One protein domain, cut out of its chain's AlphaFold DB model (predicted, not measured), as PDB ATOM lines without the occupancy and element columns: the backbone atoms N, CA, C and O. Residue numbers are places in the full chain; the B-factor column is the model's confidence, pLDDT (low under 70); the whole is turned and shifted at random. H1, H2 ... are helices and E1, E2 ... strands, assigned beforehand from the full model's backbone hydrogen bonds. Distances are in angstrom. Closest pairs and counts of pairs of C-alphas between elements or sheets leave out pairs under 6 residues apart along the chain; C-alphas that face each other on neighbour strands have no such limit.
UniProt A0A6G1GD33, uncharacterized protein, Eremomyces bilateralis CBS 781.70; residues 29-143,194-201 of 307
ATOM      1  N   PRO A  29      -8.290 -18.072  26.472       92.19
ATOM      2  CA  PRO A  29      -9.405 -18.247  25.534       92.19
ATOM      3  C   PRO A  29      -9.194 -17.438  24.238       92.19
ATOM      4  O   PRO A  29     -10.001 -16.595  23.860       92.19
ATOM      5  N   LEU A  30      -8.068 -17.673  23.570       90.56
ATOM      6  CA  LEU A  30      -7.604 -16.957  22.392       90.56
ATOM      7  C   LEU A  30      -7.683 -17.865  21.166       90.56
ATOM      8  O   LEU A  30      -7.265 -19.024  21.205       90.56
ATOM      9  N   ILE A  31      -8.159 -17.312  20.054       91.38
ATOM     10  CA  ILE A  31      -8.147 -17.977  18.750       91.38
ATOM     11  C   ILE A  31      -7.414 -17.075  17.763       91.38
ATOM     12  O   ILE A  31      -7.605 -15.859  17.755       91.38
ATOM     13  N   SER A  32      -6.542 -17.649  16.933       90.38
ATOM     14  CA  SER A  32      -5.859 -16.867  15.905       90.38
ATOM     15  C   SER A  32      -6.801 -16.550  14.735       90.38
ATOM     16  O   SER A  32      -7.677 -17.341  14.379       90.38
ATOM     17  N   ILE A  33      -6.584 -15.410  14.074       89.88
ATOM     18  CA  ILE A  33      -7.345 -15.062  12.860       89.88
ATOM     19  C   ILE A  33      -7.084 -16.074  11.731       89.88
ATOM     20  O   ILE A  33      -7.970 -16.333  10.919       89.88
ATOM     21  N   ALA A  34      -5.894 -16.681  11.690       89.19
ATOM     22  CA  ALA A  34      -5.571 -17.726  10.722       89.19
ATOM     23  C   ALA A  34      -6.518 -18.926  10.868       89.19
ATOM     24  O   ALA A  34      -7.096 -19.362   9.880       89.19
ATOM     25  N   HIS A  35      -6.775 -19.395  12.090       90.19
ATOM     26  CA  HIS A  35      -7.739 -20.476  12.296       90.19
ATOM     27  C   HIS A  35      -9.146 -20.108  11.825       90.19
ATOM     28  O   HIS A  35      -9.802 -20.900  11.157       90.19
ATOM     29  N   LEU A  36      -9.600 -18.887  12.130       91.81
ATOM     30  CA  LEU A  36     -10.920 -18.421  11.698       91.81
ATOM     31  C   LEU A  36     -11.035 -18.384  10.173       91.81
ATOM     32  O   LEU A  36     -12.047 -18.809   9.624       91.81
ATOM     33  N   ARG A  37      -9.980 -17.950   9.477       91.00
ATOM     34  CA  ARG A  37      -9.921 -17.954   8.007       91.00
ATOM     35  C   ARG A  37     -10.013 -19.349   7.411       91.00
ATOM     36  O   ARG A  37     -10.568 -19.488   6.331       91.00
ATOM     37  N   ALA A  38      -9.492 -20.360   8.099       90.81
ATOM     38  CA  ALA A  38      -9.592 -21.741   7.645       90.81
ATOM     39  C   ALA A  38     -11.000 -22.329   7.789       90.81
ATOM     40  O   ALA A  38     -11.351 -23.241   7.048       90.81
ATOM     41  N   LEU A  39     -11.792 -21.820   8.735       89.44
ATOM     42  CA  LEU A  39     -13.177 -22.244   8.949       89.44
ATOM     43  C   LEU A  39     -14.172 -21.435   8.110       89.44
ATOM     44  O   LEU A  39     -15.273 -21.903   7.832       89.44
ATOM     45  N   ALA A  40     -13.806 -20.209   7.731       89.38
ATOM     46  CA  ALA A  40     -14.689 -19.325   6.998       89.38
ATOM     47  C   ALA A  40     -14.798 -19.721   5.514       89.38
ATOM     48  O   ALA A  40     -13.782 -19.965   4.863       89.38
ATOM     49  N   PRO A  41     -16.009 -19.680   4.931       86.50
ATOM     50  CA  PRO A  41     -16.204 -19.962   3.508       86.50
ATOM     51  C   PRO A  41     -15.606 -18.877   2.601       86.50
ATOM     52  O   PRO A  41     -15.268 -19.140   1.451       86.50
ATOM     53  N   SER A  42     -15.485 -17.641   3.100       89.56
ATOM     54  CA  SER A  42     -14.930 -16.501   2.367       89.56
ATOM     55  C   SER A  42     -14.063 -15.638   3.288       89.56
ATOM     56  O   SER A  42     -14.571 -15.151   4.306       89.56
ATOM     57  N   PRO A  43     -12.790 -15.371   2.932       86.62
ATOM     58  CA  PRO A  43     -11.906 -14.541   3.750       86.62
ATOM     59  C   PRO A  43     -12.405 -13.093   3.844       86.62
ATOM     60  O   PRO A  43     -12.320 -12.478   4.902       86.62
ATOM     61  N   THR A  44     -12.989 -12.554   2.769       89.06
ATOM     62  CA  THR A  44     -13.510 -11.179   2.747       89.06
ATOM     63  C   THR A  44     -14.747 -11.023   3.623       89.06
ATOM     64  O   THR A  44     -14.896 -10.002   4.290       89.06
ATOM     65  N   SER A  45     -15.638 -12.020   3.631       91.25
ATOM     66  CA  SER A  45     -16.808 -12.001   4.515       91.25
ATOM     67  C   SER A  45     -16.382 -12.057   5.978       91.25
ATOM     68  O   SER A  45     -16.874 -11.269   6.782       91.25
ATOM     69  N   LEU A  46     -15.416 -12.924   6.300       92.81
ATOM     70  CA  LEU A  46     -14.875 -13.034   7.650       92.81
ATOM     71  C   LEU A  46     -14.226 -11.726   8.108       92.81
ATOM     72  O   LEU A  46     -14.500 -11.274   9.212       92.81
ATOM     73  N   ASP A  47     -13.376 -11.106   7.286       91.44
ATOM     74  CA  ASP A  47     -12.700  -9.864   7.674       91.44
ATOM     75  C   ASP A  47     -13.717  -8.719   7.904       91.44
ATOM     76  O   ASP A  47     -13.538  -7.906   8.817       91.44
ATOM     77  N   ARG A  48     -14.818  -8.676   7.133       93.06
ATOM     78  CA  ARG A  48     -15.934  -7.735   7.358       93.06
ATOM     79  C   ARG A  48     -16.656  -8.015   8.674       93.06
ATOM     80  O   ARG A  48     -16.855  -7.093   9.457       93.06
ATOM     81  N   GLU A  49     -17.009  -9.270   8.932       94.19
ATOM     82  CA  GLU A  49     -17.695  -9.677  10.162       94.19
ATOM     83  C   GLU A  49     -16.829  -9.436  11.404       94.19
ATOM     84  O   GLU A  49     -17.288  -8.832  12.371       94.19
ATOM     85  N   LEU A  50     -15.544  -9.801  11.348       92.88
ATOM     86  CA  LEU A  50     -14.572  -9.501  12.397       92.88
ATOM     87  C   LEU A  50     -14.483  -7.999  12.661       92.88
ATOM     88  O   LEU A  50     -14.440  -7.592  13.816       92.88
ATOM     89  N   SER A  51     -14.482  -7.171  11.615       92.19
ATOM     90  CA  SER A  51     -14.453  -5.715  11.778       92.19
ATOM     91  C   SER A  51     -15.698  -5.204  12.506       92.19
ATOM     92  O   SER A  51     -15.566  -4.401  13.427       92.19
ATOM     93  N   CYS A  52     -16.888  -5.708  12.160       93.25
ATOM     94  CA  CYS A  52     -18.129  -5.367  12.858       93.25
ATOM     95  C   CYS A  52     -18.097  -5.795  14.332       93.25
ATOM     96  O   CYS A  52     -18.427  -4.993  15.199       93.25
ATOM     97  N   LEU A  53     -17.653  -7.023  14.622       94.31
ATOM     98  CA  LEU A  53     -17.605  -7.571  15.982       94.31
ATOM     99  C   LEU A  53     -16.536  -6.918  16.869       94.31
ATOM    100  O   LEU A  53     -16.717  -6.814  18.081       94.31
ATOM    101  N   LEU A  54     -15.417  -6.488  16.284       92.25
ATOM    102  CA  LEU A  54     -14.403  -5.694  16.981       92.25
ATOM    103  C   LEU A  54     -14.918  -4.277  17.264       92.25
ATOM    104  O   LEU A  54     -14.648  -3.725  18.326       92.25
ATOM    105  N   HIS A  55     -15.669  -3.689  16.328       90.12
ATOM    106  CA  HIS A  55     -16.242  -2.356  16.499       90.12
ATOM    107  C   HIS A  55     -17.388  -2.338  17.519       90.12
ATOM    108  O   HIS A  55     -17.508  -1.383  18.279       90.12
ATOM    109  N   SER A  56     -18.193  -3.404  17.584       91.56
ATOM    110  CA  SER A  56     -19.246  -3.561  18.595       91.56
ATOM    111  C   SER A  56     -18.716  -3.913  19.989       91.56
ATOM    112  O   SER A  56     -19.500  -3.954  20.931       91.56
ATOM    113  N   GLY A  57     -17.419  -4.218  20.129       89.75
ATOM    114  CA  GLY A  57     -16.804  -4.670  21.383       89.75
ATOM    115  C   GLY A  57     -17.060  -6.133  21.736       89.75
ATOM    116  O   GLY A  57     -16.462  -6.651  22.671       89.75
ATOM    117  N   THR A  58     -17.873  -6.852  20.957       94.31
ATOM    118  CA  THR A  58     -18.159  -8.277  21.188       94.31
ATOM    119  C   THR A  58     -16.889  -9.129  21.130       94.31
ATOM    120  O   THR A  58     -16.717 -10.073  21.908       94.31
ATOM    121  N   LEU A  59     -15.988  -8.787  20.207       94.62
ATOM    122  CA  LEU A  59     -14.645  -9.341  20.130       94.62
ATOM    123  C   LEU A  59     -13.616  -8.286  20.514       94.62
ATOM    124  O   LEU A  59     -13.747  -7.111  20.186       94.62
ATOM    125  N   ARG A  60     -12.519  -8.750  21.107       92.56
ATOM    126  CA  ARG A  60     -11.304  -7.964  21.290       92.56
ATOM    127  C   ARG A  60     -10.150  -8.573  20.533       92.56
ATOM    128  O   ARG A  60      -9.953  -9.789  20.525       92.56
ATOM    129  N   LYS A  61      -9.355  -7.700  19.923       90.56
ATOM    130  CA  LYS A  61      -8.124  -8.063  19.232       90.56
ATOM    131  C   LYS A  61      -6.956  -7.986  20.208       90.56
ATOM    132  O   LYS A  61      -6.743  -6.958  20.839       90.56
ATOM    133  N   ILE A  62      -6.164  -9.049  20.276       88.19
ATOM    134  CA  ILE A  62      -4.890  -9.060  20.993       88.19
ATOM    135  C   ILE A  62      -3.769  -8.950  19.968       88.19
ATOM    136  O   ILE A  62      -3.642  -9.765  19.043       88.19
ATOM    137  N   GLU A  63      -2.949  -7.915  20.118       77.00
ATOM    138  CA  GLU A  63      -1.729  -7.777  19.342       77.00
ATOM    139  C   GLU A  63      -0.650  -8.685  19.924       77.00
ATOM    140  O   GLU A  63      -0.401  -8.712  21.126       77.00
ATOM    141  N   ILE A  64      -0.007  -9.445  19.044       67.56
ATOM    142  CA  ILE A  64       1.070 -10.355  19.403       67.56
ATOM    143  C   ILE A  64       2.365  -9.731  18.876       67.56
ATOM    144  O   ILE A  64       2.728  -9.947  17.716       67.56
ATOM    145  N   PRO A  65       3.069  -8.918  19.678       56.22
ATOM    146  CA  PRO A  65       4.297  -8.297  19.214       56.22
ATOM    147  C   PRO A  65       5.383  -9.354  18.950       56.22
ATOM    148  O   PRO A  65       5.682 -10.204  19.792       56.22
ATOM    149  N   GLY A  66       6.006  -9.271  17.770       55.16
ATOM    150  CA  GLY A  66       7.365  -9.767  17.529       55.16
ATOM    151  C   GLY A  66       7.592 -11.283  17.528       55.16
ATOM    152  O   GLY A  66       8.664 -11.722  17.942       55.16
ATOM    153  N   ARG A  67       6.651 -12.109  17.054       53.94
ATOM    154  CA  ARG A  67       6.862 -13.571  16.958       53.94
ATOM    155  C   ARG A  67       6.703 -14.108  15.541       53.94
ATOM    156  O   ARG A  67       5.765 -14.840  15.253       53.94
ATOM    157  N   GLY A  68       7.637 -13.721  14.673       49.53
ATOM    158  CA  GLY A  68       7.773 -14.212  13.296       49.53
ATOM    159  C   GLY A  68       7.689 -13.100  12.247       49.53
ATOM    160  O   GLY A  68       7.108 -12.050  12.496       49.53
ATOM    161  N   ALA A  69       8.279 -13.334  11.073       50.28
ATOM    162  CA  ALA A  69       8.131 -12.475   9.899       50.28
ATOM    163  C   ALA A  69       7.122 -13.102   8.920       50.28
ATOM    164  O   ALA A  69       7.177 -14.307   8.657       50.28
ATOM    165  N   GLY A  70       6.203 -12.292   8.386       59.03
ATOM    166  CA  GLY A  70       5.214 -12.717   7.387       59.03
ATOM    167  C   GLY A  70       4.258 -13.816   7.874       59.03
ATOM    168  O   GLY A  70       3.879 -13.853   9.048       59.03
ATOM    169  N   ALA A  71       3.898 -14.736   6.973       54.66
ATOM    170  CA  ALA A  71       2.952 -15.843   7.196       54.66
ATOM    171  C   ALA A  71       3.348 -16.822   8.323       54.66
ATOM    172  O   ALA A  71       2.531 -17.612   8.792       54.66
ATOM    173  N   ARG A  72       4.604 -16.775   8.790       59.81
ATOM    174  CA  ARG A  72       5.091 -17.590   9.917       59.81
ATOM    175  C   ARG A  72       4.775 -16.986  11.280       59.81
ATOM    176  O   ARG A  72       4.913 -17.673  12.289       59.81
ATOM    177  N   SER A  73       4.373 -15.718  11.324       68.12
ATOM    178  CA  SER A  73       3.886 -15.127  12.561       68.12
ATOM    179  C   SER A  73       2.517 -15.701  12.920       68.12
ATOM    180  O   SER A  73       1.669 -15.932  12.056       68.12
ATOM    181  N   VAL A  74       2.279 -15.941  14.212       65.50
ATOM    182  CA  VAL A  74       0.928 -16.305  14.687       65.50
ATOM    183  C   VAL A  74      -0.058 -15.143  14.458       65.50
ATOM    184  O   VAL A  74      -1.259 -15.370  14.347       65.50
ATOM    185  N   GLY A  75       0.459 -13.928  14.240       71.38
ATOM    186  CA  GLY A  75      -0.294 -12.791  13.725       71.38
ATOM    187  C   GLY A  75      -1.067 -12.086  14.826       71.38
ATOM    188  O   GLY A  75      -0.477 -11.664  15.808       71.38
ATOM    189  N   HIS A  76      -2.378 -11.940  14.665       77.88
ATOM    190  CA  HIS A  76      -3.267 -11.405  15.693       77.88
ATOM    191  C   HIS A  76      -4.187 -12.511  16.208       77.88
ATOM    192  O   HIS A  76      -4.583 -13.402  15.449       77.88
ATOM    193  N   GLY A  77      -4.535 -12.434  17.490       88.06
ATOM    194  CA  GLY A  77      -5.567 -13.269  18.088       88.06
ATOM    195  C   GLY A  77      -6.822 -12.459  18.381       88.06
ATOM    196  O   GLY A  77      -6.752 -11.239  18.547       88.06
ATOM    197  N   VAL A  78      -7.957 -13.141  18.447       92.75
ATOM    198  CA  VAL A  78      -9.227 -12.576  18.899       92.75
ATOM    199  C   VAL A  78      -9.794 -13.401  20.044       92.75
ATOM    200  O   VAL A  78      -9.577 -14.612  20.135       92.75
ATOM    201  N   VAL A  79     -10.512 -12.723  20.925       94.62
ATOM    202  CA  VAL A  79     -11.163 -13.303  22.098       94.62
ATOM    203  C   VAL A  79     -12.515 -12.630  22.297       94.62
ATOM    204  O   VAL A  79     -12.671 -11.442  22.017       94.62
ATOM    205  N   LEU A  80     -13.499 -13.398  22.762       95.62
ATOM    206  CA  LEU A  80     -14.802 -12.869  23.159       95.62
ATOM    207  C   LEU A  80     -14.648 -12.007  24.408       95.62
ATOM    208  O   LEU A  80     -14.078 -12.463  25.399       95.62
ATOM    209  N   GLU A  81     -15.204 -10.797  24.387       94.50
ATOM    210  CA  GLU A  81     -15.118  -9.887  25.530       94.50
ATOM    211  C   GLU A  81     -15.708 -10.512  26.798       94.50
ATOM    212  O   GLU A  81     -15.055 -10.498  27.837       94.50
ATOM    213  N   ALA A  82     -16.869 -11.166  26.696       95.38
ATOM    214  CA  ALA A  82     -17.486 -11.867  27.824       95.38
ATOM    215  C   ALA A  82     -16.534 -12.893  28.469       95.38
ATOM    216  O   ALA A  82     -16.395 -12.933  29.686       95.38
ATOM    217  N   ARG A  83     -15.796 -13.660  27.655       95.44
ATOM    218  CA  ARG A  83     -14.821 -14.640  28.158       95.44
ATOM    219  C   ARG A  83     -13.593 -13.990  28.774       95.44
ATOM    220  O   ARG A  83     -13.027 -14.542  29.709       95.44
ATOM    221  N   TRP A  84     -13.167 -12.839  28.265       95.38
ATOM    222  CA  TRP A  84     -12.096 -12.074  28.896       95.38
ATOM    223  C   TRP A  84     -12.532 -11.588  30.282       95.38
ATOM    224  O   TRP A  84     -11.785 -11.745  31.245       95.38
ATOM    225  N   VAL A  85     -13.750 -11.051  30.394       95.62
ATOM    226  CA  VAL A  85     -14.319 -10.592  31.667       95.62
ATOM    227  C   VAL A  85     -14.401 -11.734  32.682       95.62
ATOM    228  O   VAL A  85     -13.962 -11.544  33.816       95.62
ATOM    229  N   ASP A  86     -14.865 -12.918  32.272       95.69
ATOM    230  CA  ASP A  86     -14.875 -14.121  33.122       95.69
ATOM    231  C   ASP A  86     -13.467 -14.413  33.678       95.69
ATOM    232  O   ASP A  86     -13.282 -14.533  34.888       95.69
ATOM    233  N   VAL A  87     -12.444 -14.422  32.809       94.88
ATOM    234  CA  VAL A  87     -11.047 -14.682  33.206       94.88
ATOM    235  C   VAL A  87     -10.521 -13.647  34.202       94.88
ATOM    236  O   VAL A  87      -9.777 -14.004  35.112       94.88
ATOM    237  N   VAL A  88     -10.882 -12.369  34.052       95.88
ATOM    238  CA  VAL A  88     -10.480 -11.316  35.002       95.88
ATOM    239  C   VAL A  88     -11.152 -11.528  36.357       95.88
ATOM    240  O   VAL A  88     -10.490 -11.435  37.392       95.88
ATOM    241  N   ARG A  89     -12.453 -11.838  36.361       95.88
ATOM    242  CA  ARG A  89     -13.245 -12.038  37.583       95.88
ATOM    243  C   ARG A  89     -12.778 -13.241  38.390       95.88
ATOM    244  O   ARG A  89     -12.617 -13.139  39.608       95.88
ATOM    245  N   GLU A  90     -12.500 -14.343  37.703       94.25
ATOM    246  CA  GLU A  90     -12.039 -15.601  38.294       94.25
ATOM    247  C   GLU A  90     -10.568 -15.565  38.736       94.25
ATOM    248  O   GLU A  90     -10.123 -16.457  39.459       94.25
ATOM    249  N   TYR A  91      -9.793 -14.548  38.337       94.06
ATOM    250  CA  TYR A  91      -8.374 -14.483  38.670       94.06
ATOM    251  C   TYR A  91      -8.164 -14.235  40.178       94.06
ATOM    252  O   TYR A  91      -8.530 -13.171  40.684       94.06
ATOM    253  N   PRO A  92      -7.530 -15.166  40.919       90.31
ATOM    254  CA  PRO A  92      -7.448 -15.082  42.380       90.31
ATOM    255  C   PRO A  92      -6.434 -14.043  42.885       90.31
ATOM    256  O   PRO A  92      -6.476 -13.664  44.048       90.31
ATOM    257  N   GLY A  93      -5.502 -13.595  42.037       88.75
ATOM    258  CA  GLY A  93      -4.405 -12.696  42.421       88.75
ATOM    259  C   GLY A  93      -4.690 -11.199  42.259       88.75
ATOM    260  O   GLY A  93      -3.750 -10.410  42.308       88.75
ATOM    261  N   LEU A  94      -5.940 -10.803  42.005       93.62
ATOM    262  CA  LEU A  94      -6.342  -9.403  41.852       93.62
ATOM    263  C   LEU A  94      -7.469  -9.063  42.831       93.62
ATOM    264  O   LEU A  94      -8.358  -9.877  43.064       93.62
ATOM    265  N   GLU A  95      -7.429  -7.850  43.372       94.88
ATOM    266  CA  GLU A  95      -8.505  -7.286  44.193       94.88
ATOM    267  C   GLU A  95      -9.736  -6.985  43.332       94.88
ATOM    268  O   GLU A  95      -9.602  -6.576  42.175       94.88
ATOM    269  N   ASP A  96     -10.933  -7.150  43.893       95.19
ATOM    270  CA  ASP A  96     -12.183  -7.011  43.136       95.19
ATOM    271  C   ASP A  96     -12.405  -5.588  42.606       95.19
ATOM    272  O   ASP A  96     -12.866  -5.412  41.478       95.19
ATOM    273  N   GLU A  97     -11.965  -4.566  43.345       94.56
ATOM    274  CA  GLU A  97     -11.986  -3.174  42.875       94.56
ATOM    275  C   GLU A  97     -11.121  -2.979  41.619       94.56
ATOM    276  O   GLU A  97     -11.544  -2.339  40.653       94.56
ATOM    277  N   LEU A  98      -9.927  -3.581  41.588       95.31
ATOM    278  CA  LEU A  98      -9.020  -3.501  40.444       95.31
ATOM    279  C   LEU A  98      -9.559  -4.282  39.238       95.31
ATOM    280  O   LEU A  98      -9.395  -3.839  38.098       95.31
ATOM    281  N   LYS A  99     -10.226  -5.419  39.474       96.31
ATOM    282  CA  LYS A  99     -10.894  -6.195  38.420       96.31
ATOM    283  C   LYS A  99     -11.979  -5.369  37.739       96.31
ATOM    284  O   LYS A  99     -11.949  -5.229  36.519       96.31
ATOM    285  N   GLU A 100     -12.895  -4.787  38.511       95.81
ATOM    286  CA  GLU A 100     -13.997  -3.995  37.954       95.81
ATOM    287  C   GLU A 100     -13.487  -2.714  37.281       95.81
ATOM    288  O   GLU A 100     -13.950  -2.364  36.195       95.81
ATOM    289  N   LYS A 101     -12.445  -2.071  37.827       94.50
ATOM    290  CA  LYS A 101     -11.780  -0.929  37.178       94.50
ATOM    291  C   LYS A 101     -11.165  -1.303  35.826       94.50
ATOM    292  O   LYS A 101     -11.313  -0.562  34.855       94.50
ATOM    293  N   TYR A 102     -10.496  -2.453  35.736       94.94
ATOM    294  CA  TYR A 102      -9.933  -2.955  34.481       94.94
ATOM    295  C   TYR A 102     -11.022  -3.339  33.466       94.94
ATOM    296  O   TYR A 102     -10.894  -3.013  32.287       94.94
ATOM    297  N   ILE A 103     -12.109  -3.974  33.910       95.19
ATOM    298  CA  ILE A 103     -13.250  -4.331  33.054       95.19
ATOM    299  C   ILE A 103     -13.933  -3.073  32.508       95.19
ATOM    300  O   ILE A 103     -14.185  -2.993  31.307       95.19
ATOM    301  N   ALA A 104     -14.175  -2.069  33.353       93.81
ATOM    302  CA  ALA A 104     -14.742  -0.793  32.929       93.81
ATOM    303  C   ALA A 104     -13.834  -0.086  31.913       93.81
ATOM    304  O   ALA A 104     -14.311   0.420  30.897       93.81
ATOM    305  N   LEU A 105     -12.515  -0.108  32.146       92.56
ATOM    306  CA  LEU A 105     -11.535   0.434  31.209       92.56
ATOM    307  C   LEU A 105     -11.580  -0.285  29.861       92.56
ATOM    308  O   LEU A 105     -11.548   0.362  28.818       92.56
ATOM    309  N   MET A 106     -11.658  -1.615  29.870       91.88
ATOM    310  CA  MET A 106     -11.850  -2.374  28.646       91.88
ATOM    311  C   MET A 106     -13.124  -1.893  27.952       91.88
ATOM    312  O   MET A 106     -13.038  -1.392  26.833       91.88
ATOM    313  N   GLN A 107     -14.283  -1.987  28.597       90.88
ATOM    314  CA  GLN A 107     -15.587  -1.682  27.996       90.88
ATOM    315  C   GLN A 107     -15.693  -0.251  27.449       90.88
ATOM    316  O   GLN A 107     -16.345  -0.039  26.429       90.88
ATOM    317  N   ALA A 108     -15.008   0.718  28.065       90.31
ATOM    318  CA  ALA A 108     -14.913   2.086  27.556       90.31
ATOM    319  C   ALA A 108     -14.136   2.192  26.227       90.31
ATOM    320  O   ALA A 108     -14.377   3.107  25.440       90.31
ATOM    321  N   HIS A 109     -13.237   1.242  25.952       88.00
ATOM    322  CA  HIS A 109     -12.373   1.189  24.772       88.00
ATOM    323  C   HIS A 109     -12.476  -0.179  24.050       88.00
ATOM    324  O   HIS A 109     -11.534  -0.981  24.076       88.00
ATOM    325  N   PRO A 110     -13.615  -0.493  23.398       84.69
ATOM    326  CA  PRO A 110     -13.904  -1.815  22.819       84.69
ATOM    327  C   PRO A 110     -12.939  -2.257  21.710       84.69
ATOM    328  O   PRO A 110     -12.512  -3.410  21.676       84.69
ATOM    329  N   GLY A 111     -12.551  -1.333  20.829       80.12
ATOM    330  CA  GLY A 111     -11.684  -1.621  19.681       80.12
ATOM    331  C   GLY A 111     -10.193  -1.370  19.919       80.12
ATOM    332  O   GLY A 111      -9.378  -1.638  19.031       80.12
ATOM    333  N   GLU A 112      -9.812  -0.832  21.079       85.88
ATOM    334  CA  GLU A 112      -8.426  -0.455  21.341       85.88
ATOM    335  C   GLU A 112      -7.614  -1.644  21.849       85.88
ATOM    336  O   GLU A 112      -7.974  -2.333  22.801       85.88
ATOM    337  N   VAL A 113      -6.466  -1.872  21.214       86.56
ATOM    338  CA  VAL A 113      -5.513  -2.912  21.632       86.56
ATOM    339  C   VAL A 113      -4.506  -2.373  22.648       86.56
ATOM    340  O   VAL A 113      -3.851  -3.132  23.365       86.56
ATOM    341  N   ARG A 114      -4.367  -1.048  22.704       89.56
ATOM    342  CA  ARG A 114      -3.421  -0.336  23.554       89.56
ATOM    343  C   ARG A 114      -4.148   0.761  24.302       89.56
ATOM    344  O   ARG A 114      -5.060   1.352  23.749       89.56
ATOM    345  N   VAL A 115      -3.702   1.043  25.514       89.06
ATOM    346  CA  VAL A 115      -4.305   2.031  26.399       89.06
ATOM    347  C   VAL A 115      -3.221   2.869  27.063       89.06
ATOM    348  O   VAL A 115      -2.170   2.357  27.459       89.06
ATOM    349  N   ASP A 116      -3.476   4.170  27.177       88.25
ATOM    350  CA  ASP A 116      -2.695   5.058  28.036       88.25
ATOM    351  C   ASP A 116      -3.226   4.933  29.467       88.25
ATOM    352  O   ASP A 116      -4.276   5.476  29.820       88.25
ATOM    353  N   VAL A 117      -2.499   4.187  30.299       85.62
ATOM    354  CA  VAL A 117      -2.957   3.845  31.654       85.62
ATOM    355  C   VAL A 117      -3.042   5.064  32.575       85.62
ATOM    356  O   VAL A 117      -3.808   5.049  33.537       85.62
ATOM    357  N   ARG A 118      -2.313   6.149  32.272       81.88
ATOM    358  CA  ARG A 118      -2.392   7.393  33.053       81.88
ATOM    359  C   ARG A 118      -3.676   8.148  32.751       81.88
ATOM    360  O   ARG A 118      -4.325   8.628  33.674       81.88
ATOM    361  N   ARG A 119      -4.063   8.214  31.474       82.62
ATOM    362  CA  ARG A 119      -5.353   8.802  31.063       82.62
ATOM    363  C   ARG A 119      -6.536   7.989  31.581       82.62
ATOM    364  O   ARG A 119      -7.559   8.566  31.921       82.62
ATOM    365  N   ALA A 120      -6.359   6.678  31.700       83.44
ATOM    366  CA  ALA A 120      -7.327   5.760  32.289       83.44
ATOM    367  C   ALA A 120      -7.477   5.877  33.820       83.44
ATOM    368  O   ALA A 120      -8.315   5.193  34.405       83.44
ATOM    369  N   GLY A 121      -6.653   6.690  34.496       85.44
ATOM    370  CA  GLY A 121      -6.697   6.835  35.953       85.44
ATOM    371  C   GLY A 121      -6.188   5.612  36.725       85.44
ATOM    372  O   GLY A 121      -6.538   5.444  37.897       85.44
ATOM    373  N   LEU A 122      -5.381   4.746  36.099       88.19
ATOM    374  CA  LEU A 122      -4.715   3.639  36.786       88.19
ATOM    375  C   LEU A 122      -3.431   4.129  37.471       88.19
ATOM    376  O   LEU A 122      -2.563   4.754  36.857       88.19
ATOM    377  N   GLY A 123      -3.300   3.821  38.757       89.56
ATOM    378  CA  GLY A 123      -2.105   4.074  39.550       89.56
ATOM    379  C   GLY A 123      -0.952   3.143  39.166       89.56
ATOM    380  O   GLY A 123      -1.142   2.060  38.617       89.56
ATOM    381  N   ARG A 124       0.283   3.536  39.494       89.12
ATOM    382  CA  ARG A 124       1.485   2.749  39.158       89.12
ATOM    383  C   ARG A 124       1.470   1.343  39.770       89.12
ATOM    384  O   ARG A 124       1.912   0.401  39.117       89.12
ATOM    385  N   GLU A 125       0.988   1.208  41.002       90.88
ATOM    386  CA  GLU A 125       0.888  -0.090  41.678       90.88
ATOM    387  C   GLU A 125      -0.153  -0.995  41.014       90.88
ATOM    388  O   GLU A 125       0.138  -2.156  40.742       90.88
ATOM    389  N   GLU A 126      -1.323  -0.447  40.669       93.06
ATOM    390  CA  GLU A 126      -2.384  -1.156  39.941       93.06
ATOM    391  C   GLU A 126      -1.874  -1.678  38.591       93.06
ATOM    392  O   GLU A 126      -2.042  -2.853  38.265       93.06
ATOM    393  N   VAL A 127      -1.173  -0.826  37.833       93.00
ATOM    394  CA  VAL A 127      -0.527  -1.213  36.570       93.00
ATOM    395  C   VAL A 127       0.500  -2.320  36.806       93.00
ATOM    396  O   VAL A 127       0.540  -3.280  36.041       93.00
ATOM    397  N   GLY A 128       1.310  -2.221  37.865       91.44
ATOM    398  CA  GLY A 128       2.276  -3.253  38.242       91.44
ATOM    399  C   GLY A 128       1.622  -4.619  38.453       91.44
ATOM    400  O   GLY A 128       2.062  -5.599  37.851       91.44
ATOM    401  N   ARG A 129       0.523  -4.668  39.218       94.19
ATOM    402  CA  ARG A 129      -0.239  -5.903  39.468       94.19
ATOM    403  C   ARG A 129      -0.878  -6.459  38.195       94.19
ATOM    404  O   ARG A 129      -0.809  -7.660  37.955       94.19
ATOM    405  N   LEU A 130      -1.455  -5.604  37.347       94.00
ATOM    406  CA  LEU A 130      -2.038  -6.021  36.064       94.00
ATOM    407  C   LEU A 130      -0.978  -6.559  35.091       94.00
ATOM    408  O   LEU A 130      -1.249  -7.503  34.347       94.00
ATOM    409  N   VAL A 131       0.230  -5.991  35.098       92.25
ATOM    410  CA  VAL A 131       1.361  -6.486  34.300       92.25
ATOM    411  C   VAL A 131       1.869  -7.824  34.832       92.25
ATOM    412  O   VAL A 131       2.105  -8.738  34.043       92.25
ATOM    413  N   GLU A 132       2.009  -7.968  36.149       91.69
ATOM    414  CA  GLU A 132       2.436  -9.220  36.784       91.69
ATOM    415  C   GLU A 132       1.429 -10.353  36.554       91.69
ATOM    416  O   GLU A 132       1.818 -11.469  36.210       91.69
ATOM    417  N   ALA A 133       0.133 -10.048  36.646       92.88
ATOM    418  CA  ALA A 133      -0.941 -10.977  36.316       92.88
ATOM    419  C   ALA A 133      -1.035 -11.284  34.807       92.88
ATOM    420  O   ALA A 133      -1.655 -12.268  34.413       92.88
ATOM    421  N   GLY A 134      -0.401 -10.481  33.945       91.00
ATOM    422  CA  GLY A 134      -0.383 -10.681  32.494       91.00
ATOM    423  C   GLY A 134      -1.593 -10.108  31.750       91.00
ATOM    424  O   GLY A 134      -1.796 -10.445  30.582       91.00
ATOM    425  N   PHE A 135      -2.373  -9.233  32.390       93.38
ATOM    426  CA  PHE A 135      -3.503  -8.520  31.782       93.38
ATOM    427  C   PHE A 135      -3.093  -7.263  31.002       93.38
ATOM    428  O   PHE A 135      -3.833  -6.776  30.139       93.38
ATOM    429  N   LEU A 136      -1.892  -6.753  31.289       91.69
ATOM    430  CA  LEU A 136      -1.240  -5.682  30.549       91.69
ATOM    431  C   LEU A 136       0.185  -6.083  30.170       91.69
ATOM    432  O   LEU A 136       0.908  -6.722  30.933       91.69
ATOM    433  N   THR A 137       0.633  -5.632  29.006       88.62
ATOM    434  CA  THR A 137       2.034  -5.736  28.588       88.62
ATOM    435  C   THR A 137       2.565  -4.368  28.213       88.62
ATOM    436  O   THR A 137       1.889  -3.572  27.565       88.62
ATOM    437  N   ARG A 138       3.793  -4.062  28.637       84.69
ATOM    438  CA  ARG A 138       4.431  -2.799  28.267       84.69
ATOM    439  C   ARG A 138       4.773  -2.830  26.780       84.69
ATOM    440  O   ARG A 138       5.468  -3.741  26.327       84.69
ATOM    441  N   VAL A 139       4.317  -1.829  26.036       76.38
ATOM    442  CA  VAL A 139       4.679  -1.676  24.626       76.38
ATOM    443  C   VAL A 139       5.979  -0.889  24.572       76.38
ATOM    444  O   VAL A 139       5.997   0.314  24.816       76.38
ATOM    445  N   ASN A 140       7.092  -1.554  24.266       61.53
ATOM    446  CA  ASN A 140       8.314  -0.828  23.942       61.53
ATOM    447  C   ASN A 140       8.176  -0.290  22.514       61.53
ATOM    448  O   ASN A 140       8.087  -1.060  21.562       61.53
ATOM    449  N   SER A 141       8.210   1.031  22.357       48.91
ATOM    450  CA  SER A 141       8.203   1.737  21.067       48.91
ATOM    451  C   SER A 141       9.473   1.518  20.220       48.91
ATOM    452  O   SER A 141       9.600   2.090  19.142       48.91
ATOM    453  N   ALA A 142      10.397   0.656  20.660       41.03
ATOM    454  CA  ALA A 142      11.655   0.351  19.986       41.03
ATOM    455  C   ALA A 142      11.674  -1.079  19.409       41.03
ATOM    456  O   ALA A 142      12.298  -1.965  19.988       41.03
ATOM    457  N   GLY A 143      11.020  -1.287  18.259       38.81
ATOM    458  CA  GLY A 143      11.222  -2.447  17.373       38.81
ATOM    459  C   GLY A 143      11.025  -3.851  17.987       38.81
ATOM    460  O   GLY A 143      10.738  -4.008  19.172       38.81
ATOM    461  N   VAL A 194       1.982   3.905  27.536       87.56
ATOM    462  CA  VAL A 194       1.146   3.060  26.679       87.56
ATOM    463  C   VAL A 194       1.404   1.581  26.972       87.56
ATOM    464  O   VAL A 194       2.528   1.082  26.847       87.56
ATOM    465  N   TYR A 195       0.342   0.863  27.321       89.56
ATOM    466  CA  TYR A 195       0.341  -0.584  27.529       89.56
ATOM    467  C   TYR A 195      -0.591  -1.257  26.523       89.56
ATOM    468  O   TYR A 195      -1.514  -0.630  26.018       89.56
ATOM    469  N   ALA A 196      -0.350  -2.528  26.214       89.88
ATOM    470  CA  ALA A 196      -1.241  -3.352  25.409       89.88
ATOM    471  C   ALA A 196      -2.055  -4.280  26.309       89.88
ATOM    472  O   ALA A 196      -1.503  -4.876  27.241       89.88
ATOM    473  N   PHE A 197      -3.341  -4.432  26.002       91.69
ATOM    474  CA  PHE A 197      -4.185  -5.432  26.643       91.69
ATOM    475  C   PHE A 197      -3.705  -6.835  26.265       91.69
ATOM    476  O   PHE A 197      -3.440  -7.132  25.097       91.69
ATOM    477  N   SER A 198      -3.598  -7.713  27.255       91.94
ATOM    478  CA  SER A 198      -3.184  -9.100  27.062       91.94
ATOM    479  C   SER A 198      -3.941 -10.029  27.997       91.94
ATOM    480  O   SER A 198      -4.561  -9.588  28.955       91.94
ATOM    481  N   LEU A 199      -3.875 -11.329  27.726       92.56
ATOM    482  CA  LEU A 199      -4.350 -12.349  28.656       92.56
ATOM    483  C   LEU A 199      -3.166 -13.077  29.305       92.56
ATOM    484  O   LEU A 199      -2.122 -13.252  28.649       92.56
ATOM    485  N   PRO A 200      -3.329 -13.581  30.539       91.88
ATOM    486  CA  PRO A 200      -2.366 -14.485  31.150       91.88
ATOM    487  C   PRO A 200      -2.001 -15.629  30.192       91.88
ATOM    488  O   PRO A 200      -2.820 -16.092  29.399       91.88
ATOM    489  N   ASN A 201      -0.745 -16.074  30.220       90.19
ATOM    490  CA  ASN A 201      -0.234 -17.173  29.385       90.19
ATOM    491  C   ASN A 201      -0.316 -16.986  27.855       90.19
ATOM    492  O   ASN A 201       0.053 -17.906  27.118       90.19
TER     493      ASN A 201
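What this domain is: This is residues 29 to 143 and 194 to 201 of the 307 residues of an uncharacterized protein of Eremomyces bilateralis CBS 781.70 (UniProt A0A6G1GD33). A two-stranded hairpin, E1 and E2, lies in the middle, between helices H1 and H2 toward one end of the longest axis and a second group of parts toward the other. That second group holds the helical hairpin H3 and H4 and a small three-stranded sheet with H5 standing up from it. The printed part has 123 residues with five named helices and five named strands, in the order H1 H2 E1 E2 H3 H4 E3 H5 E4 E5; the small sheet runs E3 E5 E4, antiparallel, and the class is mixed, helices and strands. It is compact, with a radius of gyration of the C-alphas of 15.0 A and spans of 45 by 31 by 26 A.

How they stand to each other: Residues 31 to 32 pair antiparallel with residues 77 to 78 of E2, residues 76 to 80. H1, residues 33 to 39, and H2, residues 43 to 55, touch only at the corner and only just, with 3 pairs of C-alphas within 8 A, the closest being Arg 37 and Pro 43 at 5.8 A. E1, residues 59 to 63, forms an antiparallel hairpin with E2, with N 60 and O 79 at 2.8 A and N 79 and O 60 at 3.0 A. The closest C-alphas of H2 and E1 are those of Leu 53 and Leu 59, 5.4 A apart. H3, residues 81 to 90, and H4, residues 96 to 108, are a helical hairpin: they touch, the C-alphas of Val 88 and Lys 99 being closest at 6.2 A, at a shallow tilt of 11 degrees, opposite ways. E3, residues 114 to 116, H5, residues 124 to 133, and E4, residues 136 to 138, make a split strand-helix-strand unit, two strands of one sheet that are not neighbours in it, with a helix between them along the chain, and its crossover is right-handed. Between these strands in the sheet is E5, residues 194 to 197, antiparallel to both: N 115 and O 195 are 2.8 A apart, and N 196 and O 137 are 2.8 A apart. H5 is on this sheet at a height over the sheet of 7.4 A and stands up from it at 53 degrees. H4 and H5 are close but not clearly touching, with the C-alphas of Leu 98 and Glu 126 closest at 7.1 A. In H1 to H5 every O i to N i+4 pair is within hydrogen-bond range.

Where its parts are: H1 begins at C-alpha 33, (-7.345, -15.062, 12.860). H2 and H4 each measure 18.2 A from first to last C-alpha, H3 14.3 A and H5 14.2 A. E1 measures 13.0 A and E2 13.8 A. E5 ends at C-alpha 197, (-4.185, -5.432, 26.643).

The domain as a whole: The two C-alphas farthest apart, those of Pro 41 and Glu 125, are 46.3 A apart. Residues 144 to 193 are not printed, and C-alphas 143 and 194 across the cut are 14.8 A apart. Of the links that are printed whole, E1 to E2 is long, with 12 residues. The pLDDT is under 70 at residues 64 to 74 and 140 to 143.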